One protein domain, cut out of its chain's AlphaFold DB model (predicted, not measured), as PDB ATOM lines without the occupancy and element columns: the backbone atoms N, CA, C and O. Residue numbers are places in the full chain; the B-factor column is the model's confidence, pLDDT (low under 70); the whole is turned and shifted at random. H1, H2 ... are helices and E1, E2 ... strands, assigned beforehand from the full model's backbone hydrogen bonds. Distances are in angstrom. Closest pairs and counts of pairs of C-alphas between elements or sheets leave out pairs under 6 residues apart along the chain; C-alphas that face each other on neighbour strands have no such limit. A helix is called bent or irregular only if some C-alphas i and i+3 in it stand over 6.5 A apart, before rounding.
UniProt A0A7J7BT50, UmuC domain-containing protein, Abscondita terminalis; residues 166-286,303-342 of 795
ATOM      1  N   GLY A 166      35.372 -56.934  37.253       59.72
ATOM      2  CA  GLY A 166      35.652 -56.659  35.836       59.72
ATOM      3  C   GLY A 166      36.629 -57.645  35.197       59.72
ATOM      4  O   GLY A 166      37.312 -57.317  34.227       59.72
ATOM      5  N   LEU A 167      36.737 -58.856  35.752       64.69
ATOM      6  CA  LEU A 167      37.635 -59.880  35.225       64.69
ATOM      7  C   LEU A 167      36.986 -60.716  34.117       64.69
ATOM      8  O   LEU A 167      37.725 -61.236  33.287       64.69
ATOM      9  N   ILE A 168      35.651 -60.773  34.045       59.62
ATOM     10  CA  ILE A 168      34.916 -61.599  33.070       59.62
ATOM     11  C   ILE A 168      34.596 -60.849  31.762       59.62
ATOM     12  O   ILE A 168      34.886 -61.367  30.689       59.62
ATOM     13  N   SER A 169      34.028 -59.639  31.815       57.09
ATOM     14  CA  SER A 169      33.590 -58.899  30.619       57.09
ATOM     15  C   SER A 169      34.521 -57.726  30.291       57.09
ATOM     16  O   SER A 169      34.901 -56.950  31.168       57.09
ATOM     17  N   GLN A 170      34.901 -57.568  29.018       57.28
ATOM     18  CA  GLN A 170      35.622 -56.384  28.535       57.28
ATOM     19  C   GLN A 170      34.788 -55.608  27.505       57.28
ATOM     20  O   GLN A 170      34.188 -56.241  26.639       57.28
ATOM     21  N   PRO A 171      34.792 -54.259  27.552       52.81
ATOM     22  CA  PRO A 171      35.411 -53.398  28.567       52.81
ATOM     23  C   PRO A 171      34.420 -53.057  29.702       52.81
ATOM     24  O   PRO A 171      33.647 -52.111  29.578       52.81
ATOM     25  N   ALA A 172      34.455 -53.779  30.833       63.66
ATOM     26  CA  ALA A 172      33.564 -53.507  31.976       63.66
ATOM     27  C   ALA A 172      33.693 -52.080  32.547       63.66
ATOM     28  O   ALA A 172      32.719 -51.539  33.062       63.66
ATOM     29  N   PHE A 173      34.881 -51.473  32.439       70.06
ATOM     30  CA  PHE A 173      35.188 -50.147  32.986       70.06
ATOM     31  C   PHE A 173      35.715 -49.170  31.921       70.06
ATOM     32  O   PHE A 173      36.357 -48.189  32.259       70.06
ATOM     33  N   GLY A 174      35.500 -49.421  30.624       79.19
ATOM     34  CA  GLY A 174      36.035 -48.572  29.544       79.19
ATOM     35  C   GLY A 174      37.512 -48.825  29.193       79.19
ATOM     36  O   GLY A 174      38.072 -49.866  29.535       79.19
ATOM     37  N   LEU A 175      38.130 -47.887  28.460       83.56
ATOM     38  CA  LEU A 175      39.469 -48.015  27.856       83.56
ATOM     39  C   LEU A 175      40.447 -46.952  28.393       83.56
ATOM     40  O   LEU A 175      40.031 -45.854  28.773       83.56
ATOM     41  N   GLY A 176      41.747 -47.266  28.415       87.19
ATOM     42  CA  GLY A 176      42.822 -46.296  28.674       87.19
ATOM     43  C   GLY A 176      42.740 -45.567  30.029       87.19
ATOM     44  O   GLY A 176      42.544 -46.183  31.081       87.19
ATOM     45  N   LEU A 177      42.925 -44.241  30.028       88.50
ATOM     46  CA  LEU A 177      42.983 -43.418  31.249       88.50
ATOM     47  C   LEU A 177      41.639 -43.357  31.991       88.50
ATOM     48  O   LEU A 177      41.607 -43.537  33.210       88.50
ATOM     49  N   SER A 178      40.526 -43.171  31.274       88.50
ATOM     50  CA  SER A 178      39.192 -43.143  31.889       88.50
ATOM     51  C   SER A 178      38.847 -44.480  32.535       88.50
ATOM     52  O   SER A 178      38.299 -44.497  33.637       88.50
ATOM     53  N   GLY A 179      39.230 -45.597  31.904       87.12
ATOM     54  CA  GLY A 179      38.983 -46.909  32.495       87.12
ATOM     55  C   GLY A 179      39.878 -47.238  33.678       87.12
ATOM     56  O   GLY A 179      39.447 -47.906  34.619       87.12
ATOM     57  N   THR A 180      41.086 -46.675  33.704       89.56
ATOM     58  CA  THR A 180      41.970 -46.736  34.874       89.56
ATOM     59  C   THR A 180      41.321 -46.042  36.074       89.56
ATOM     60  O   THR A 180      41.250 -46.627  37.154       89.56
ATOM     61  N   LEU A 181      40.775 -44.834  35.880       90.62
ATOM     62  CA  LEU A 181      40.083 -44.091  36.937       90.62
ATOM     63  C   LEU A 181      38.840 -44.830  37.446       90.62
ATOM     64  O   LEU A 181      38.691 -45.005  38.654       90.62
ATOM     65  N   GLN A 182      37.981 -45.302  36.537       89.12
ATOM     66  CA  GLN A 182      36.775 -46.052  36.900       89.12
ATOM     67  C   GLN A 182      37.109 -47.340  37.653       89.12
ATOM     68  O   GLN A 182      36.444 -47.671  38.631       89.12
ATOM     69  N   THR A 183      38.180 -48.035  37.259       88.19
ATOM     70  CA  THR A 183      38.644 -49.242  37.956       88.19
ATOM     71  C   THR A 183      39.111 -48.923  39.377       88.19
ATOM     72  O   THR A 183      38.716 -49.616  40.312       88.19
ATOM     73  N   ILE A 184      39.905 -47.861  39.575       89.56
ATOM     74  CA  ILE A 184      40.357 -47.437  40.914       89.56
ATOM     75  C   ILE A 184      39.163 -47.012  41.776       89.56
ATOM     76  O   ILE A 184      39.065 -47.419  42.932       89.56
ATOM     77  N   GLN A 185      38.227 -46.246  41.208       89.56
ATOM     78  CA  GLN A 185      36.989 -45.858  41.882       89.56
ATOM     79  C   GLN A 185      36.164 -47.077  42.274       89.56
ATOM     80  O   GLN A 185      35.706 -47.134  43.404       89.56
ATOM     81  N   HIS A 186      36.000 -48.060  41.391       87.00
ATOM     82  CA  HIS A 186      35.204 -49.258  41.655       87.00
ATOM     83  C   HIS A 186      35.820 -50.153  42.736       87.00
ATOM     84  O   HIS A 186      35.128 -50.547  43.677       87.00
ATOM     85  N   LEU A 187      37.128 -50.421  42.642       83.69
ATOM     86  CA  LEU A 187      37.869 -51.220  43.624       83.69
ATOM     87  C   LEU A 187      38.017 -50.510  44.980       83.69
ATOM     88  O   LEU A 187      38.218 -51.172  45.995       83.69
ATOM     89  N   GLY A 188      37.930 -49.176  45.005       83.31
ATOM     90  CA  GLY A 188      38.079 -48.332  46.194       83.31
ATOM     91  C   GLY A 188      39.530 -48.098  46.618       83.31
ATOM     92  O   GLY A 188      39.843 -47.042  47.157       83.31
ATOM     93  N   TYR A 189      40.433 -49.042  46.348       86.50
ATOM     94  CA  TYR A 189      41.872 -48.851  46.508       86.50
ATOM     95  C   TYR A 189      42.672 -49.780  45.586       86.50
ATOM     96  O   TYR A 189      42.221 -50.868  45.229       86.50
ATOM     97  N   VAL A 190      43.900 -49.376  45.254       87.81
ATOM     98  CA  VAL A 190      44.905 -50.229  44.595       87.81
ATOM     99  C   VAL A 190      46.213 -50.128  45.374       87.81
ATOM    100  O   VAL A 190      46.839 -49.071  45.393       87.81
ATOM    101  N   GLN A 191      46.636 -51.207  46.037       83.62
ATOM    102  CA  GLN A 191      47.867 -51.186  46.834       83.62
ATOM    103  C   GLN A 191      49.108 -51.044  45.941       83.62
ATOM    104  O   GLN A 191      49.213 -51.615  44.857       83.62
ATOM    105  N   ILE A 192      50.068 -50.276  46.434       85.31
ATOM    106  CA  ILE A 192      51.371 -50.027  45.839       85.31
ATOM    107  C   ILE A 192      52.350 -51.047  46.415       85.31
ATOM    108  O   ILE A 192      52.439 -51.225  47.629       85.31
ATOM    109  N   ASP A 193      53.117 -51.678  45.534       78.69
ATOM    110  CA  ASP A 193      54.143 -52.653  45.891       78.69
ATOM    111  C   ASP A 193      55.488 -52.218  45.319       78.69
ATOM    112  O   ASP A 193      55.555 -51.562  44.274       78.69
ATOM    113  N   THR A 194      56.552 -52.577  46.021       69.88
ATOM    114  CA  THR A 194      57.936 -52.329  45.630       69.88
ATOM    115  C   THR A 194      58.546 -53.511  44.875       69.88
ATOM    116  O   THR A 194      59.550 -53.322  44.184       69.88
ATOM    117  N   ILE A 195      57.952 -54.707  44.955       69.19
ATOM    118  CA  ILE A 195      58.425 -55.906  44.248       69.19
ATOM    119  C   ILE A 195      58.116 -55.792  42.745       69.19
ATOM    120  O   ILE A 195      57.004 -55.443  42.357       69.19
ATOM    121  N   SER A 196      59.110 -56.076  41.895       72.94
ATOM    122  CA  SER A 196      59.056 -55.873  40.430       72.94
ATOM    123  C   SER A 196      59.662 -57.039  39.633       72.94
ATOM    124  O   SER A 196      60.359 -56.825  38.652       72.94
ATOM    125  N   VAL A 197      59.420 -58.287  40.058       65.00
ATOM    126  CA  VAL A 197      59.989 -59.481  39.386       65.00
ATOM    127  C   VAL A 197      59.545 -59.590  37.919       65.00
ATOM    128  O   VAL A 197      60.363 -59.911  37.066       65.00
ATOM    129  N   VAL A 198      58.269 -59.316  37.633       68.06
ATOM    130  CA  VAL A 198      57.734 -59.217  36.260       68.06
ATOM    131  C   VAL A 198      57.325 -57.775  35.994       68.06
ATOM    132  O   VAL A 198      57.865 -57.115  35.121       68.06
ATOM    133  N   GLU A 199      56.403 -57.273  36.806       80.44
ATOM    134  CA  GLU A 199      56.024 -55.870  36.910       80.44
ATOM    135  C   GLU A 199      55.424 -55.676  38.312       80.44
ATOM    136  O   GLU A 199      55.063 -56.645  38.992       80.44
ATOM    137  N   ARG A 200      55.336 -54.437  38.787       82.69
ATOM    138  CA  ARG A 200      54.759 -54.133  40.094       82.69
ATOM    139  C   ARG A 200      53.265 -54.417  40.115       82.69
ATOM    140  O   ARG A 200      52.525 -54.149  39.168       82.69
ATOM    141  N   ALA A 201      52.796 -54.892  41.263       79.88
ATOM    142  CA  ALA A 201      51.444 -55.410  41.412       79.88
ATOM    143  C   ALA A 201      50.323 -54.398  41.073       79.88
ATOM    144  O   ALA A 201      49.321 -54.795  40.483       79.88
ATOM    145  N   HIS A 202      50.500 -53.100  41.350       85.12
ATOM    146  CA  HIS A 202      49.521 -52.057  40.990       85.12
ATOM    147  C   HIS A 202      49.361 -51.878  39.477       85.12
ATOM    148  O   HIS A 202      48.246 -51.671  39.006       85.12
ATOM    149  N   HIS A 203      50.442 -51.987  38.700       88.75
ATOM    150  CA  HIS A 203      50.351 -51.933  37.239       88.75
ATOM    151  C   HIS A 203      49.686 -53.199  36.688       88.75
ATOM    152  O   HIS A 203      48.829 -53.109  35.814       88.75
ATOM    153  N   HIS A 204      50.003 -54.362  37.258       83.62
ATOM    154  CA  HIS A 204      49.428 -55.638  36.839       83.62
ATOM    155  C   HIS A 204      47.907 -55.726  37.083       83.62
ATOM    156  O   HIS A 204      47.158 -56.242  36.252       83.62
ATOM    157  N   ILE A 205      47.417 -55.164  38.195       81.56
ATOM    158  CA  ILE A 205      45.976 -55.093  38.493       81.56
ATOM    159  C   ILE A 205      45.226 -54.305  37.435       81.56
ATOM    160  O   ILE A 205      44.190 -54.761  36.953       81.56
ATOM    161  N   LEU A 206      45.749 -53.135  37.079       87.88
ATOM    162  CA  LEU A 206      45.108 -52.253  36.116       87.88
ATOM    163  C   LEU A 206      45.183 -52.853  34.713       87.88
ATOM    164  O   LEU A 206      44.174 -52.877  34.018       87.88
ATOM    165  N   TRP A 207      46.313 -53.464  34.354       86.38
ATOM    166  CA  TRP A 207      46.480 -54.175  33.087       86.38
ATOM    167  C   TRP A 207      45.500 -55.350  32.911       86.38
ATOM    168  O   TRP A 207      44.910 -55.508  31.847       86.38
ATOM    169  N   SER A 208      45.245 -56.143  33.959       80.50
ATOM    170  CA  SER A 208      44.306 -57.286  33.884       80.50
ATOM    171  C   SER A 208      42.825 -56.892  33.705       80.50
ATOM    172  O   SER A 208      41.991 -57.723  33.312       80.50
ATOM    173  N   ARG A 209      42.484 -55.629  33.996       82.62
ATOM    174  CA  ARG A 209      41.106 -55.109  34.045       82.62
ATOM    175  C   ARG A 209      40.804 -54.084  32.952       82.62
ATOM    176  O   ARG A 209      39.686 -54.071  32.444       82.62
ATOM    177  N   VAL A 210      41.785 -53.272  32.564       85.00
ATOM    178  CA  VAL A 210      41.621 -52.147  31.636       85.00
ATOM    179  C   VAL A 210      42.401 -52.417  30.349       85.00
ATOM    180  O   VAL A 210      43.633 -52.462  30.384       85.00
ATOM    181  N   PRO A 211      41.720 -52.566  29.199       82.25
ATOM    182  CA  PRO A 211      42.399 -52.605  27.911       82.25
ATOM    183  C   PRO A 211      43.125 -51.276  27.634       82.25
ATOM    184  O   PRO A 211      42.641 -50.202  28.005       82.25
ATOM    185  N   ASP A 212      44.293 -51.355  26.993       85.44
ATOM    186  CA  ASP A 212      45.184 -50.223  26.683       85.44
ATOM    187  C   ASP A 212      45.744 -49.467  27.904       85.44
ATOM    188  O   ASP A 212      46.109 -48.292  27.819       85.44
ATOM    189  N   TYR A 213      45.849 -50.127  29.060       89.50
ATOM    190  CA  TYR A 213      46.514 -49.548  30.226       89.50
ATOM    191  C   TYR A 213      48.006 -49.264  29.968       89.50
ATOM    192  O   TYR A 213      48.742 -50.136  29.509       89.50
ATOM    193  N   GLN A 214      48.462 -48.062  30.337       88.81
ATOM    194  CA  GLN A 214      49.868 -47.651  30.306       88.81
ATOM    195  C   GLN A 214      50.324 -47.205  31.706       88.81
ATOM    196  O   GLN A 214      49.568 -46.511  32.391       88.81
ATOM    197  N   PRO A 215      51.569 -47.503  32.134       88.19
ATOM    198  CA  PRO A 215      52.077 -47.113  33.456       88.19
ATOM    199  C   PRO A 215      51.963 -45.613  33.771       88.19
ATOM    200  O   PRO A 215      51.710 -45.237  34.916       88.19
ATOM    201  N   ASN A 216      52.077 -44.756  32.751       89.88
ATOM    202  CA  ASN A 216      51.978 -43.301  32.893       89.88
ATOM    203  C   ASN A 216      50.573 -42.812  33.283       89.88
ATOM    204  O   ASN A 216      50.460 -41.705  33.811       89.88
ATOM    205  N   HIS A 217      49.518 -43.615  33.082       92.25
ATOM    206  CA  HIS A 217      48.151 -43.225  33.442       92.25
ATOM    207  C   HIS A 217      48.013 -42.933  34.941       92.25
ATOM    208  O   HIS A 217      47.297 -42.010  35.311       92.25
ATOM    209  N   LEU A 218      48.727 -43.659  35.812       90.75
ATOM    210  CA  LEU A 218      48.698 -43.390  37.255       90.75
ATOM    211  C   LEU A 218      49.259 -42.003  37.586       90.75
ATOM    212  O   LEU A 218      48.612 -41.239  38.296       90.75
ATOM    213  N   ASN A 219      50.416 -41.647  37.024       89.88
ATOM    214  CA  ASN A 219      51.001 -40.320  37.219       89.88
ATOM    215  C   ASN A 219      50.102 -39.215  36.651       89.88
ATOM    216  O   ASN A 219      49.918 -38.195  37.307       89.88
ATOM    217  N   GLN A 220      49.494 -39.433  35.482       91.06
ATOM    218  CA  GLN A 220      48.536 -38.488  34.899       91.06
ATOM    219  C   GLN A 220      47.312 -38.288  35.801       91.06
ATOM    220  O   GLN A 220      46.899 -37.153  36.021       91.06
ATOM    221  N   LEU A 221      46.757 -39.359  36.376       91.81
ATOM    222  CA  LEU A 221      45.608 -39.272  37.281       91.81
ATOM    223  C   LEU A 221      45.947 -38.579  38.611       91.81
ATOM    224  O   LEU A 221      45.101 -37.853  39.132       91.81
ATOM    225  N   VAL A 222      47.160 -38.767  39.146       91.00
ATOM    226  CA  VAL A 222      47.637 -38.033  40.336       91.00
ATOM    227  C   VAL A 222      47.826 -36.548  40.008       91.00
ATOM    228  O   VAL A 222      47.344 -35.694  40.747       91.00
ATOM    229  N   GLN A 223      48.460 -36.223  38.876       88.38
ATOM    230  CA  GLN A 223      48.673 -34.835  38.437       88.38
ATOM    231  C   GLN A 223      47.354 -34.099  38.164       88.38
ATOM    232  O   GLN A 223      47.222 -32.925  38.501       88.38
ATOM    233  N   GLN A 224      46.366 -34.792  37.594       89.44
ATOM    234  CA  GLN A 224      45.015 -34.269  37.369       89.44
ATOM    235  C   GLN A 224      44.137 -34.279  38.633       89.44
ATOM    236  O   GLN A 224      42.955 -33.965  38.541       89.44
ATOM    237  N   GLN A 225      44.687 -34.645  39.797       90.75
ATOM    238  CA  GLN A 225      43.992 -34.660  41.088       90.75
ATOM    239  C   GLN A 225      42.771 -35.597  41.142       90.75
ATOM    240  O   GLN A 225      41.866 -35.384  41.938       90.75
ATOM    241  N   HIS A 226      42.731 -36.655  40.325       90.88
ATOM    242  CA  HIS A 226      41.641 -37.641  40.340       90.88
ATOM    243  C   HIS A 226      41.870 -38.772  41.353       90.88
ATOM    244  O   HIS A 226      40.914 -39.365  41.863       90.88
ATOM    245  N   ILE A 227      43.134 -39.076  41.651       93.12
ATOM    246  CA  ILE A 227      43.542 -40.087  42.631       93.12
ATOM    247  C   ILE A 227      44.638 -39.525  43.534       93.12
ATOM    248  O   ILE A 227      45.368 -38.615  43.145       93.12
ATOM    249  N   PHE A 228      44.786 -40.101  44.722       93.38
ATOM    250  CA  PHE A 228      45.858 -39.757  45.645       93.38
ATOM    251  C   PHE A 228      46.497 -40.984  46.280       93.38
ATOM    252  O   PHE A 228      45.905 -42.059  46.348       93.38
ATOM    253  N   GLU A 229      47.724 -40.812  46.758       92.06
ATOM    254  CA  GLU A 229      48.457 -41.850  47.472       92.06
ATOM    255  C   GLU A 229      48.356 -41.629  48.973       92.06
ATOM    256  O   GLU A 229      48.783 -40.590  49.481       92.06
ATOM    257  N   TYR A 230      47.842 -42.622  49.693       90.81
ATOM    258  CA  TYR A 230      47.834 -42.598  51.151       90.81
ATOM    259  C   TYR A 230      47.782 -44.011  51.740       90.81
ATOM    260  O   TYR A 230      47.736 -45.020  51.029       90.81
ATOM    261  N   TRP A 231      47.860 -44.093  53.065       84.44
ATOM    262  CA  TRP A 231      47.752 -45.345  53.794       84.44
ATOM    263  C   TRP A 231      46.284 -45.747  53.977       84.44
ATOM    264  O   TRP A 231      45.511 -45.012  54.588       84.44
ATOM    265  N   PHE A 232      45.911 -46.930  53.482       80.94
ATOM    266  CA  PHE A 232      44.609 -47.545  53.757       80.94
ATOM    267  C   PHE A 232      44.783 -48.778  54.658       80.94
ATOM    268  O   PHE A 232      44.886 -48.644  55.877       80.94
ATOM    269  N   HIS A 233      44.885 -49.980  54.087       73.38
ATOM    270  CA  HIS A 233      45.426 -51.175  54.760       73.38
ATOM    271  C   HIS A 233      46.939 -51.322  54.524       73.38
ATOM    272  O   HIS A 233      47.648 -51.902  55.342       73.38
ATOM    273  N   ALA A 234      47.411 -50.770  53.408       77.81
ATOM    274  CA  ALA A 234      48.798 -50.609  53.000       77.81
ATOM    275  C   ALA A 234      48.919 -49.317  52.168       77.81
ATOM    276  O   ALA A 234      47.912 -48.653  51.888       77.81
ATOM    277  N   ALA A 235      50.136 -48.955  51.749       84.50
ATOM    278  CA  ALA A 235      50.336 -47.854  50.807       84.50
ATOM    279  C   ALA A 235      49.512 -48.112  49.538       84.50
ATOM    280  O   ALA A 235      49.705 -49.144  48.906       84.50
ATOM    281  N   SER A 236      48.575 -47.223  49.202       89.12
ATOM    282  CA  SER A 236      47.592 -47.462  48.139       89.12
ATOM    283  C   SER A 236      47.266 -46.191  47.356       89.12
ATOM    284  O   SER A 236      47.337 -45.089  47.897       89.12
ATOM    285  N   TYR A 237      46.872 -46.368  46.096       91.25
ATOM    286  CA  TYR A 237      46.149 -45.375  45.308       91.25
ATOM    287  C   TYR A 237      44.670 -45.399  45.694       91.25
ATOM    288  O   TYR A 237      44.044 -46.459  45.667       91.25
ATOM    289  N   LEU A 238      44.131 -44.234  46.046       91.31
ATOM    290  CA  LEU A 238      42.755 -44.019  46.480       91.31
ATOM    291  C   LEU A 238      42.074 -42.972  45.583       91.31
ATOM    292  O   LEU A 238      42.742 -42.042  45.120       91.31
ATOM    293  N   PRO A 239      40.758 -43.071  45.338       92.25
ATOM    294  CA  PRO A 239      40.003 -42.033  44.639       92.25
ATOM    295  C   PRO A 239      39.996 -40.714  45.418       92.25
ATOM    296  O   PRO A 239      39.733 -40.719  46.617       92.25
ATOM    297  N   ILE A 240      40.206 -39.568  44.758       91.31
ATOM    298  CA  ILE A 240      40.265 -38.260  45.445       91.31
ATOM    299  C   ILE A 240      38.983 -37.919  46.222       91.31
ATOM    300  O   ILE A 240      39.039 -37.300  47.279       91.31
ATOM    301  N   GLN A 241      37.828 -38.381  45.738       89.19
ATOM    302  CA  GLN A 241      36.526 -38.218  46.395       89.19
ATOM    303  C   GLN A 241      36.481 -38.835  47.803       89.19
ATOM    304  O   GLN A 241      35.739 -38.361  48.660       89.19
ATOM    305  N   ASP A 242      37.315 -39.847  48.061       89.25
ATOM    306  CA  ASP A 242      37.353 -40.587  49.322       89.25
ATOM    307  C   ASP A 242      38.374 -39.995  50.315       89.25
ATOM    308  O   ASP A 242      38.572 -40.528  51.410       89.25
ATOM    309  N   TYR A 243      38.999 -38.858  49.977       90.06
ATOM    310  CA  TYR A 243      40.007 -38.183  50.804       90.06
ATOM    311  C   TYR A 243      39.517 -37.878  52.227       90.06
ATOM    312  O   TYR A 243      40.258 -38.060  53.196       90.06
ATOM    313  N   ARG A 244      38.236 -37.510  52.380       90.88
ATOM    314  CA  ARG A 244      37.578 -37.277  53.678       90.88
ATOM    315  C   ARG A 244      37.787 -38.431  54.665       90.88
ATOM    316  O   ARG A 244      37.967 -38.208  55.860       90.88
ATOM    317  N   TYR A 245      37.795 -39.667  54.175       89.06
ATOM    318  CA  TYR A 245      37.905 -40.866  55.003       89.06
ATOM    319  C   TYR A 245      39.344 -41.196  55.429       89.06
ATOM    320  O   TYR A 245      39.536 -42.052  56.295       89.06
ATOM    321  N   ALA A 246      40.345 -40.498  54.885       88.38
ATOM    322  CA  ALA A 246      41.735 -40.557  55.341       88.38
ATOM    323  C   ALA A 246      42.029 -39.579  56.498       88.38
ATOM    324  O   ALA A 246      42.957 -39.817  57.277       88.38
ATOM    325  N   LEU A 247      41.212 -38.527  56.663       89.75
ATOM    326  CA  LEU A 247      41.388 -37.494  57.695       89.75
ATOM    327  C   LEU A 247      41.494 -38.050  59.127       89.75
ATOM    328  O   LEU A 247      42.409 -37.626  59.830       89.75
ATOM    329  N   PRO A 248      40.676 -39.031  59.578       87.50
ATOM    330  CA  PRO A 248      40.811 -39.591  60.926       87.50
ATOM    331  C   PRO A 248      42.199 -40.155  61.224       87.50
ATOM    332  O   PRO A 248      42.729 -39.970  62.318       87.50
ATOM    333  N   HIS A 249      42.810 -40.805  60.234       86.44
ATOM    334  CA  HIS A 249      44.156 -41.339  60.375       86.44
ATOM    335  C   HIS A 249      45.204 -40.216  60.383       86.44
ATOM    336  O   HIS A 249      46.083 -40.213  61.242       86.44
ATOM    337  N   MET A 250      45.068 -39.223  59.495       90.12
ATOM    338  CA  MET A 250      45.945 -38.043  59.469       90.12
ATOM    339  C   MET A 250      45.921 -37.281  60.799       90.12
ATOM    340  O   MET A 250      46.975 -36.943  61.337       90.12
ATOM    341  N   THR A 251      44.733 -37.060  61.371       87.56
ATOM    342  CA  THR A 251      44.562 -36.393  62.668       87.56
ATOM    343  C   THR A 251      45.175 -37.203  63.806       87.56
ATOM    344  O   THR A 251      45.877 -36.633  64.634       87.56
ATOM    345  N   SER A 252      44.993 -38.526  63.828       86.50
ATOM    346  CA  SER A 252      45.605 -39.387  64.850       86.50
ATOM    347  C   SER A 252      47.142 -39.345  64.798       86.50
ATOM    348  O   SER A 252      47.807 -39.240  65.832       86.50
ATOM    349  N   VAL A 253      47.730 -39.322  63.594       85.81
ATOM    350  CA  VAL A 253      49.181 -39.121  63.419       85.81
ATOM    351  C   VAL A 253      49.606 -37.728  63.891       85.81
ATOM    352  O   VAL A 253      50.600 -37.611  64.606       85.81
ATOM    353  N   ARG A 254      48.841 -36.682  63.555       85.25
ATOM    354  CA  ARG A 254      49.101 -35.297  63.988       85.25
ATOM    355  C   ARG A 254      49.063 -35.145  65.513       85.25
ATOM    356  O   ARG A 254      49.876 -34.414  66.067       85.25
ATOM    357  N   ASN A 255      48.168 -35.870  66.180       84.38
ATOM    358  CA  ASN A 255      48.049 -35.908  67.638       84.38
ATOM    359  C   ASN A 255      49.149 -36.748  68.317       84.38
ATOM    360  O   ASN A 255      49.226 -36.783  69.543       84.38
ATOM    361  N   GLY A 256      49.999 -37.437  67.546       79.19
ATOM    362  CA  GLY A 256      51.068 -38.285  68.077       79.19
ATOM    363  C   GLY A 256      50.589 -39.624  68.646       79.19
ATOM    364  O   GLY A 256      51.359 -40.318  69.308       79.19
ATOM    365  N   GLU A 257      49.346 -40.022  68.374       77.06
ATOM    366  CA  GLU A 257      48.747 -41.274  68.861       77.06
ATOM    367  C   GLU A 257      49.306 -42.512  68.128       77.06
ATOM    368  O   GLU A 257      49.178 -43.647  68.594       77.06
ATOM    369  N   HIS A 258      49.959 -42.315  66.976       75.50
ATOM    370  CA  HIS A 258      50.464 -43.398  66.138       75.50
ATOM    371  C   HIS A 258      51.887 -43.842  66.520       75.50
ATOM    372  O   HIS A 258      52.846 -43.070  66.468       75.50
ATOM    373  N   ARG A 259      52.062 -45.143  66.802       71.25
ATOM    374  CA  ARG A 259      53.322 -45.738  67.302       71.25
ATOM    375  C   ARG A 259      54.544 -45.529  66.397       71.25
ATOM    376  O   ARG A 259      55.666 -45.492  66.899       71.25
ATOM    377  N   TYR A 260      54.344 -45.446  65.081       69.62
ATOM    378  CA  TYR A 260      55.435 -45.395  64.094       69.62
ATOM    379  C   TYR A 260      55.810 -43.977  63.635       69.62
ATOM    380  O   TYR A 260      56.910 -43.788  63.121       69.62
ATOM    381  N   PHE A 261      54.934 -42.985  63.824       74.69
ATOM    382  CA  PHE A 261      55.079 -41.639  63.244       74.69
ATOM    383  C   PHE A 261      55.104 -40.551  64.324       74.69
ATOM    384  O   PHE A 261      54.335 -39.601  64.278       74.69
ATOM    385  N   ASN A 262      55.989 -40.702  65.313       72.50
ATOM    386  CA  ASN A 262      56.115 -39.784  66.452       72.50
ATOM    387  C   ASN A 262      57.559 -39.305  66.716       72.50
ATOM    388  O   ASN A 262      57.849 -38.787  67.791       72.50
ATOM    389  N   ARG A 263      58.487 -39.506  65.765       72.88
ATOM    390  CA  ARG A 263      59.937 -39.241  65.932       72.88
ATOM    391  C   ARG A 263      60.540 -38.301  64.878       72.88
ATOM    392  O   ARG A 263      61.748 -38.377  64.630       72.88
ATOM    393  N   GLY A 264      59.726 -37.497  64.204       72.69
ATOM    394  CA  GLY A 264      60.173 -36.458  63.279       72.69
ATOM    395  C   GLY A 264      60.781 -35.267  64.018       72.69
ATOM    396  O   GLY A 264      60.330 -34.894  65.101       72.69
ATOM    397  N   ASP A 265      61.823 -34.678  63.436       78.44
ATOM    398  CA  ASP A 265      62.461 -33.472  63.965       78.44
ATOM    399  C   ASP A 265      61.622 -32.237  63.605       78.44
ATOM    400  O   ASP A 265      61.487 -31.895  62.425       78.44
ATOM    401  N   GLN A 266      61.067 -31.565  64.619       82.25
ATOM    402  CA  GLN A 266      60.170 -30.420  64.446       82.25
ATOM    403  C   GLN A 266      60.829 -29.229  63.739       82.25
ATOM    404  O   GLN A 266      60.150 -28.517  62.996       82.25
ATOM    405  N   HIS A 267      62.128 -28.995  63.955       81.12
ATOM    406  CA  HIS A 267      62.832 -27.889  63.306       81.12
ATOM    407  C   HIS A 267      62.955 -28.158  61.805       81.12
ATOM    408  O   HIS A 267      62.572 -27.328  60.978       81.12
ATOM    409  N   LEU A 268      63.393 -29.370  61.456       82.06
ATOM    410  CA  LEU A 268      63.525 -29.804  60.069       82.06
ATOM    411  C   LEU A 268      62.167 -29.847  59.350       82.06
ATOM    412  O   LEU A 268      62.068 -29.473  58.187       82.06
ATOM    413  N   MET A 269      61.100 -30.264  60.038       85.50
ATOM    414  CA  MET A 269      59.745 -30.263  59.474       85.50
ATOM    415  C   MET A 269      59.287 -28.849  59.086       85.50
ATOM    416  O   MET A 269      58.745 -28.659  57.996       85.50
ATOM    417  N   LYS A 270      59.540 -27.845  59.939       86.75
ATOM    418  CA  LYS A 270      59.230 -26.437  59.630       86.75
ATOM    419  C   LYS A 270      60.033 -25.928  58.435       86.75
ATOM    420  O   LYS A 270      59.474 -25.247  57.578       86.75
ATOM    421  N   GLU A 271      61.311 -26.290  58.354       85.62
ATOM    422  CA  GLU A 271      62.175 -25.939  57.223       85.62
ATOM    423  C   GLU A 271      61.676 -26.559  55.909       85.62
ATOM    424  O   GLU A 271      61.570 -25.864  54.899       85.62
ATOM    425  N   ILE A 272      61.299 -27.844  55.925       86.12
ATOM    426  CA  ILE A 272      60.743 -28.549  54.761       86.12
ATOM    427  C   ILE A 272      59.455 -27.869  54.288       86.12
ATOM    428  O   ILE A 272      59.297 -27.626  53.091       86.12
ATOM    429  N   LEU A 273      58.549 -27.514  55.202       87.94
ATOM    430  CA  LEU A 273      57.320 -26.796  54.854       87.94
ATOM    431  C   LEU A 273      57.607 -25.402  54.279       87.94
ATOM    432  O   LEU A 273      56.976 -25.011  53.296       87.94
ATOM    433  N   ALA A 274      58.566 -24.661  54.843       86.31
ATOM    434  CA  ALA A 274      58.967 -23.350  54.335       86.31
ATOM    435  C   ALA A 274      59.566 -23.440  52.919       86.31
ATOM    436  O   ALA A 274      59.153 -22.692  52.032       86.31
ATOM    437  N   LYS A 275      60.461 -24.407  52.680       85.69
ATOM    438  CA  LYS A 275      61.031 -24.684  51.351       85.69
ATOM    439  C   LYS A 275      59.958 -25.080  50.342       85.69
ATOM    440  O   LYS A 275      59.903 -24.512  49.261       85.69
ATOM    441  N   THR A 276      59.042 -25.972  50.720       88.56
ATOM    442  CA  THR A 276      57.932 -26.407  49.847       88.56
ATOM    443  C   THR A 276      56.992 -25.238  49.501       88.56
ATOM    444  O   THR A 276      56.502 -25.125  48.377       88.56
ATOM    445  N   ARG A 277      56.766 -24.298  50.434       88.38
ATOM    446  CA  ARG A 277      55.995 -23.070  50.159       88.38
ATOM    447  C   ARG A 277      56.668 -22.178  49.115       88.38
ATOM    448  O   ARG A 277      55.963 -21.704  48.222       88.38
ATOM    449  N   ALA A 278      57.984 -21.986  49.222       84.00
ATOM    450  CA  ALA A 278      58.764 -21.099  48.358       84.00
ATOM    451  C   ALA A 278      59.084 -21.705  46.979       84.00
ATOM    452  O   ALA A 278      58.852 -21.065  45.960       84.00
ATOM    453  N   GLU A 279      59.595 -22.937  46.943       80.69
ATOM    454  CA  GLU A 279      60.120 -23.593  45.733       80.69
ATOM    455  C   GLU A 279      59.080 -24.483  45.027       80.69
ATOM    456  O   GLU A 279      59.264 -24.870  43.875       80.69
ATOM    457  N   GLY A 280      57.973 -24.816  45.699       84.31
ATOM    458  CA  GLY A 280      56.961 -25.729  45.178       84.31
ATOM    459  C   GLY A 280      57.254 -27.184  45.531       84.31
ATOM    460  O   GLY A 280      57.256 -27.558  46.699       84.31
ATOM    461  N   SER A 281      57.429 -28.036  44.524       87.62
ATOM    462  CA  SER A 281      57.583 -29.477  44.730       87.62
ATOM    463  C   SER A 281      58.956 -29.847  45.300       87.62
ATOM    464  O   SER A 281      59.981 -29.421  44.767       87.62
ATOM    465  N   ILE A 282      58.996 -30.722  46.305       88.06
ATOM    466  CA  ILE A 282      60.228 -31.161  46.968       88.06
ATOM    467  C   ILE A 282      60.465 -32.669  46.814       88.06
ATOM    468  O   ILE A 282      59.536 -33.477  46.741       88.06
ATOM    469  N   ARG A 283      61.742 -33.063  46.772       87.12
ATOM    470  CA  ARG A 283      62.195 -34.462  46.733       87.12
ATOM    471  C   ARG A 283      63.168 -34.712  47.876       87.12
ATOM    472  O   ARG A 283      63.928 -33.817  48.241       87.12
ATOM    473  N   LEU A 284      63.209 -35.946  48.382       81.25
ATOM    474  CA  LEU A 284      64.098 -36.325  49.492       81.25
ATOM    475  C   LEU A 284      65.573 -35.978  49.202       81.25
ATOM    476  O   LEU A 284      66.263 -35.428  50.058       81.25
ATOM    477  N   ARG A 285      66.033 -36.198  47.964       78.00
ATOM    478  CA  ARG A 285      67.408 -35.901  47.527       78.00
ATOM    479  C   ARG A 285      67.814 -34.422  47.623       78.00
ATOM    480  O   ARG A 285      69.002 -34.141  47.729       78.00
ATOM    481  N   HIS A 286      66.863 -33.484  47.571       73.25
ATOM    482  CA  HIS A 286      67.153 -32.045  47.672       73.25
ATOM    483  C   HIS A 286      67.373 -31.607  49.130       73.25
ATOM    484  O   HIS A 286      67.928 -30.543  49.378       73.25
ATOM    485  N   SER A 303      67.185 -38.616  59.497       75.88
ATOM    486  CA  SER A 303      66.264 -37.691  60.192       75.88
ATOM    487  C   SER A 303      65.352 -36.964  59.190       75.88
ATOM    488  O   SER A 303      64.148 -36.862  59.404       75.88
ATOM    489  N   ALA A 304      65.904 -36.604  58.024       77.75
ATOM    490  CA  ALA A 304      65.169 -36.035  56.896       77.75
ATOM    491  C   ALA A 304      64.037 -36.927  56.385       77.75
ATOM    492  O   ALA A 304      62.905 -36.464  56.252       77.75
ATOM    493  N   ARG A 305      64.307 -38.215  56.153       82.06
ATOM    494  CA  ARG A 305      63.277 -39.161  55.719       82.06
ATOM    495  C   ARG A 305      62.171 -39.321  56.763       82.06
ATOM    496  O   ARG A 305      61.002 -39.289  56.399       82.06
ATOM    497  N   ARG A 306      62.524 -39.404  58.054       83.12
ATOM    498  CA  ARG A 306      61.538 -39.477  59.151       83.12
ATOM    499  C   ARG A 306      60.636 -38.243  59.199       83.12
ATOM    500  O   ARG A 306      59.427 -38.393  59.337       83.12
ATOM    501  N   SER A 307      61.206 -37.047  59.058       86.12
ATOM    502  CA  SER A 307      60.444 -35.795  59.063       86.12
ATOM    503  C   SER A 307      59.509 -35.666  57.855       86.12
ATOM    504  O   SER A 307      58.367 -35.253  58.031       86.12
ATOM    505  N   ILE A 308      59.941 -36.058  56.649       87.50
ATOM    506  CA  ILE A 308      59.066 -36.057  55.459       87.50
ATOM    507  C   ILE A 308      57.953 -37.096  55.588       87.50
ATOM    508  O   ILE A 308      56.797 -36.775  55.323       87.50
ATOM    509  N   ASP A 309      58.280 -38.324  55.998       86.75
ATOM    510  CA  ASP A 309      57.285 -39.387  56.148       86.75
ATOM    511  C   ASP A 309      56.236 -39.001  57.210       86.75
ATOM    512  O   ASP A 309      55.048 -39.256  57.013       86.75
ATOM    513  N   GLN A 310      56.635 -38.308  58.287       88.38
ATOM    514  CA  GLN A 310      55.702 -37.761  59.276       88.38
ATOM    515  C   GLN A 310      54.833 -36.628  58.704       88.38
ATOM    516  O   GLN A 310      53.616 -36.671  58.878       88.38
ATOM    517  N   LEU A 311      55.416 -35.660  57.982       89.25
ATOM    518  CA  LEU A 311      54.672 -34.577  57.315       89.25
ATOM    519  C   LEU A 311      53.642 -35.108  56.303       89.25
ATOM    520  O   LEU A 311      52.531 -34.587  56.214       89.25
ATOM    521  N   PHE A 312      54.000 -36.159  55.565       91.38
ATOM    522  CA  PHE A 312      53.097 -36.848  54.647       91.38
ATOM    523  C   PHE A 312      51.970 -37.572  55.396       91.38
ATOM    524  O   PHE A 312      50.797 -37.419  55.065       91.38
ATOM    525  N   MET A 313      52.298 -38.332  56.445       88.44
ATOM    526  CA  MET A 313      51.299 -39.107  57.187       88.44
ATOM    527  C   MET A 313      50.325 -38.235  57.988       88.44
ATOM    528  O   MET A 313      49.161 -38.613  58.102       88.44
ATOM    529  N   GLN A 314      50.751 -37.068  58.483       90.00
ATOM    530  CA  GLN A 314      49.880 -36.104  59.174       90.00
ATOM    531  C   GLN A 314      49.061 -35.210  58.224       90.00
ATOM    532  O   GLN A 314      48.264 -34.396  58.693       90.00
ATOM    533  N   GLY A 315      49.250 -35.362  56.907       88.38
ATOM    534  CA  GLY A 315      48.460 -34.692  55.874       88.38
ATOM    535  C   GLY A 315      48.914 -33.277  55.504       88.38
ATOM    536  O   GLY A 315      48.168 -32.581  54.821       88.38
ATOM    537  N   ASP A 316      50.109 -32.834  55.908       89.00
ATOM    538  CA  ASP A 316      50.626 -31.500  55.543       89.00
ATOM    539  C   ASP A 316      51.328 -31.503  54.174       89.00
ATOM    540  O   ASP A 316      51.358 -30.490  53.468       89.00
ATOM    541  N   LEU A 317      51.883 -32.658  53.792       91.12
ATOM    542  CA  LEU A 317      52.429 -32.921  52.465       91.12
ATOM    543  C   LEU A 317      51.644 -34.030  51.766       91.12
ATOM    544  O   LEU A 317      51.224 -35.005  52.385       91.12
ATOM    545  N   MET A 318      51.554 -33.927  50.446       91.38
ATOM    546  CA  MET A 318      50.903 -34.902  49.577       91.38
ATOM    547  C   MET A 318      51.812 -35.232  48.390       91.38
ATOM    548  O   MET A 318      52.596 -34.395  47.939       91.38
ATOM    549  N   ILE A 319      51.738 -36.467  47.894       91.00
ATOM    550  CA  ILE A 319      52.505 -36.901  46.720       91.00
ATOM    551  C   ILE A 319      51.782 -36.397  45.469       91.00
ATOM    552  O   ILE A 319      50.611 -36.706  45.275       91.00
ATOM    553  N   CYS A 320      52.478 -35.619  44.642       88.44
ATOM    554  CA  CYS A 320      51.938 -35.029  43.409       88.44
ATOM    555  C   CYS A 320      52.412 -35.744  42.134       88.44
ATOM    556  O   CYS A 320      51.796 -35.615  41.082       88.44
ATOM    557  N   GLU A 321      53.501 -36.507  42.221       87.56
ATOM    558  CA  GLU A 321      54.037 -37.307  41.123       87.56
ATOM    559  C   GLU A 321      54.967 -38.394  41.680       87.56
ATOM    560  O   GLU A 321      55.614 -38.211  42.722       87.56
ATOM    561  N   ARG A 322      55.097 -39.510  40.953       84.62
ATOM    562  CA  ARG A 322      56.200 -40.456  41.138       84.62
ATOM    563  C   ARG A 322      57.081 -40.539  39.899       84.62
ATOM    564  O   ARG A 322      56.630 -40.898  38.817       84.62
ATOM    565  N   ASN A 323      58.381 -40.343  40.094       80.75
ATOM    566  CA  ASN A 323      59.390 -40.656  39.087       80.75
ATOM    567  C   ASN A 323      59.977 -42.040  39.401       80.75
ATOM    568  O   ASN A 323      60.903 -42.192  40.204       80.75
ATOM    569  N   GLY A 324      59.360 -43.084  38.842       77.38
ATOM    570  CA  GLY A 324      59.671 -44.477  39.166       77.38
ATOM    571  C   GLY A 324      59.219 -44.854  40.583       77.38
ATOM    572  O   GLY A 324      58.074 -45.237  40.793       77.38
ATOM    573  N   MET A 325      60.127 -44.802  41.560       77.00
ATOM    574  CA  MET A 325      59.811 -44.967  42.994       77.00
ATOM    575  C   MET A 325      60.151 -43.729  43.828       77.00
ATOM    576  O   MET A 325      59.812 -43.683  45.011       77.00
ATOM    577  N   GLU A 326      60.781 -42.721  43.222       82.50
ATOM    578  CA  GLU A 326      61.039 -41.444  43.873       82.50
ATOM    579  C   GLU A 326      59.727 -40.655  43.969       82.50
ATOM    580  O   GLU A 326      59.091 -40.359  42.955       82.50
ATOM    581  N   LYS A 327      59.321 -40.332  45.199       88.81
ATOM    582  CA  LYS A 327      58.131 -39.528  45.483       88.81
ATOM    583  C   LYS A 327      58.460 -38.044  45.359       88.81
ATOM    584  O   LYS A 327      59.459 -37.584  45.921       88.81
ATOM    585  N   VAL A 328      57.597 -37.307  44.672       90.00
ATOM    586  CA  VAL A 328      57.630 -35.846  44.610       90.00
ATOM    587  C   VAL A 328      56.505 -35.308  45.490       90.00
ATOM    588  O   VAL A 328      55.330 -35.589  45.248       90.00
ATOM    589  N   TYR A 329      56.864 -34.559  46.529       91.19
ATOM    590  CA  TYR A 329      55.921 -34.021  47.508       91.19
ATOM    591  C   TYR A 329      55.584 -32.563  47.204       91.19
ATOM    592  O   TYR A 329      56.429 -31.814  46.719       91.19
ATOM    593  N   ASN A 330      54.368 -32.149  47.530       91.88
ATOM    594  CA  ASN A 330      53.932 -30.756  47.505       91.88
ATOM    595  C   ASN A 330      52.966 -30.511  48.678       91.88
ATOM    596  O   ASN A 330      52.573 -31.454  49.370       91.88
ATOM    597  N   LEU A 331      52.606 -29.255  48.927       89.94
ATOM    598  CA  LEU A 331      51.627 -28.902  49.954       89.94
ATOM    599  C   LEU A 331      50.267 -29.501  49.606       89.94
ATOM    600  O   LEU A 331      49.788 -29.337  48.483       89.94
ATOM    601  N   THR A 332      49.625 -30.123  50.591       88.31
ATOM    602  CA  THR A 332      48.298 -30.731  50.434       88.31
ATOM    603  C   THR A 332      47.275 -29.746  49.860       88.31
ATOM    604  O   THR A 332      46.540 -30.091  48.943       88.31
ATOM    605  N   GLU A 333      47.299 -28.485  50.299       85.00
ATOM    606  CA  GLU A 333      46.412 -27.412  49.814       85.00
ATOM    607  C   GLU A 333      46.519 -27.149  48.301       85.00
ATOM    608  O   GLU A 333      45.554 -26.704  47.689       85.00
ATOM    609  N   ARG A 334      47.674 -27.427  47.681       85.19
ATOM    610  CA  ARG A 334      47.884 -27.270  46.230       85.19
ATOM    611  C   ARG A 334      47.483 -28.513  45.436       85.19
ATOM    612  O   ARG A 334      47.295 -28.428  44.226       85.19
ATOM    613  N   CYS A 335      47.405 -29.662  46.100       83.44
ATOM    614  CA  CYS A 335      47.112 -30.954  45.485       83.44
ATOM    615  C   CYS A 335      45.631 -31.342  45.584       83.44
ATOM    616  O   CYS A 335      45.204 -32.254  44.880       83.44
ATOM    617  N   LEU A 336      44.862 -30.685  46.456       87.00
ATOM    618  CA  LEU A 336      43.434 -30.939  46.614       87.00
ATOM    619  C   LEU A 336      42.597 -30.059  45.671       87.00
ATOM    620  O   LEU A 336      42.851 -28.856  45.571       87.00
ATOM    621  N   PRO A 337      41.557 -30.619  45.031       85.44
ATOM    622  CA  PRO A 337      40.613 -29.833  44.251       85.44
ATOM    623  C   PRO A 337      39.730 -28.968  45.165       85.44
ATOM    624  O   PRO A 337      39.306 -29.396  46.240       85.44
ATOM    625  N   SER A 338      39.396 -27.755  44.717       77.94
ATOM    626  CA  SER A 338      38.676 -26.742  45.513       77.94
ATOM    627  C   SER A 338      37.237 -27.116  45.893       77.94
ATOM    628  O   SER A 338      36.675 -26.529  46.812       77.94
ATOM    629  N   GLN A 339      36.636 -28.089  45.205       80.38
ATOM    630  CA  GLN A 339      35.244 -28.520  45.395       80.38
ATOM    631  C   GLN A 339      35.095 -29.721  46.352       80.38
ATOM    632  O   GLN A 339      33.991 -30.237  46.526       80.38
ATOM    633  N   LEU A 340      36.186 -30.207  46.954       86.56
ATOM    634  CA  LEU A 340      36.171 -31.427  47.760       86.56
ATOM    635  C   LEU A 340      35.594 -31.197  49.166       86.56
ATOM    636  O   LEU A 340      35.918 -30.224  49.845       86.56
ATOM    637  N   ASN A 341      34.785 -32.144  49.648       83.31
ATOM    638  CA  ASN A 341      34.309 -32.136  51.029       83.31
ATOM    639  C   ASN A 341      35.430 -32.572  51.994       83.31
ATOM    640  O   ASN A 341      35.837 -33.731  51.995       83.31
ATOM    641  N   LEU A 342      35.882 -31.650  52.848       86.25
ATOM    642  CA  LEU A 342      36.945 -31.865  53.842       86.25
ATOM    643  C   LEU A 342      36.430 -31.948  55.292       86.25
ATOM    644  O   LEU A 342      37.214 -31.873  56.235       86.25
TER     645      LEU A 342
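AT A GLANCE: This is residues 166 to 286 and 303 to 342 of the 795 residues of the protein "UmuC domain-containing protein" of Abscondita terminalis (UniProt A0A7J7BT50). Two small strand hairpins, E1 with E2 and E3 with E4, meet in the middle of an elongated body where E1 comes close to E3, with H1, H2 and H3 grouped at one end and H5 and H6, set crosswise, at the other. H4 starts straight after E2, passes along the E1 side of the first hairpin and reaches H6 with its last turn. You will read 161 printed residues, with seven named helices and four named strands in the order H1 H2 H3 E1 E2 H4 H5 H6 E3 E4 H7; each sheet is one antiparallel pair, and the class is mixed, helices and strands. The whole is compact, with a radius of gyration of the C-alphas of 16.4 A and spans of 53 by 34 by 31 A.

IN THESE COORDINATES: Find C-alpha 176 at (42.822, -46.296, 28.674); from there H1 runs to residue 187, 16.5 A on. H2 is residues 201 to 209 and H3 residues 216 to 223. E1, residues 227 to 231, and E2, residues 235 to 239, come next. H4, residues 240 to 254, begins at (40.265, -38.260, 45.445) and covers 20.8 A; it is irregular, with C-alphas 241 and 244 7.4 A apart. H5, residues 266 to 279, measures 19.9 A, and H6 holds residues 303 to 313. E3 is residues 317 to 323, 16.9 A, and E4 residues 326 to 331, 16.8 A. H7, residues 332 to 335, ends at (47.112, -30.954, 45.485).

HOW THE PARTS SIT: In the hairpin E1 and E2, look for N 228 and O 238, 2.8 A apart. Residues 190 to 191 pair antiparallel with residues 236 to 237 of E2. In the hairpin E3 and E4, N 320 and O 328 are 2.9 A apart. The closest C-alphas of E1 and E3, Glu 229 and Ile 319, are 6.4 A apart. H1 touches H3 with residues 176 to 181 alone, closest at C-alphas 177 and 217, 5.6 A. H1 and H2 only just touch, with 3 pairs of C-alphas within 8 A, closest at 180 and 206, 6.5 A. H5 touches H6 with residues 266 to 272 alone, closest at C-alphas 269 and 307, 5.6 A; at 72 degrees they are only just about perpendicular. H4 and H6 only just touch, with 3 such pairs, closest at 250 and 313, 5.9 A. H7 touches no helix; its closest C-alpha to E3 is Thr 332, 5.0 A from Met 318. Every O i to N i+4 pair is within hydrogen-bond range in H1, H3, H5 and H6; H2 has 4 of 5, H4 has 5 of 11 beside 9 of 12 O i to N i+3 pairs, and H7 is too short for such a pair.

THE WHOLE: The C-alphas of Ser 169 and His 267, the two farthest apart, are 53.7 A apart. Residues 287 to 302 are not printed, and C-alphas 286 and 303 are 13.8 A apart across this cut. The links H1 to H2 and H4 to H5 are long. Confidence is under 70 at residues 166 to 172, 194 to 195, 197 to 198 and 260.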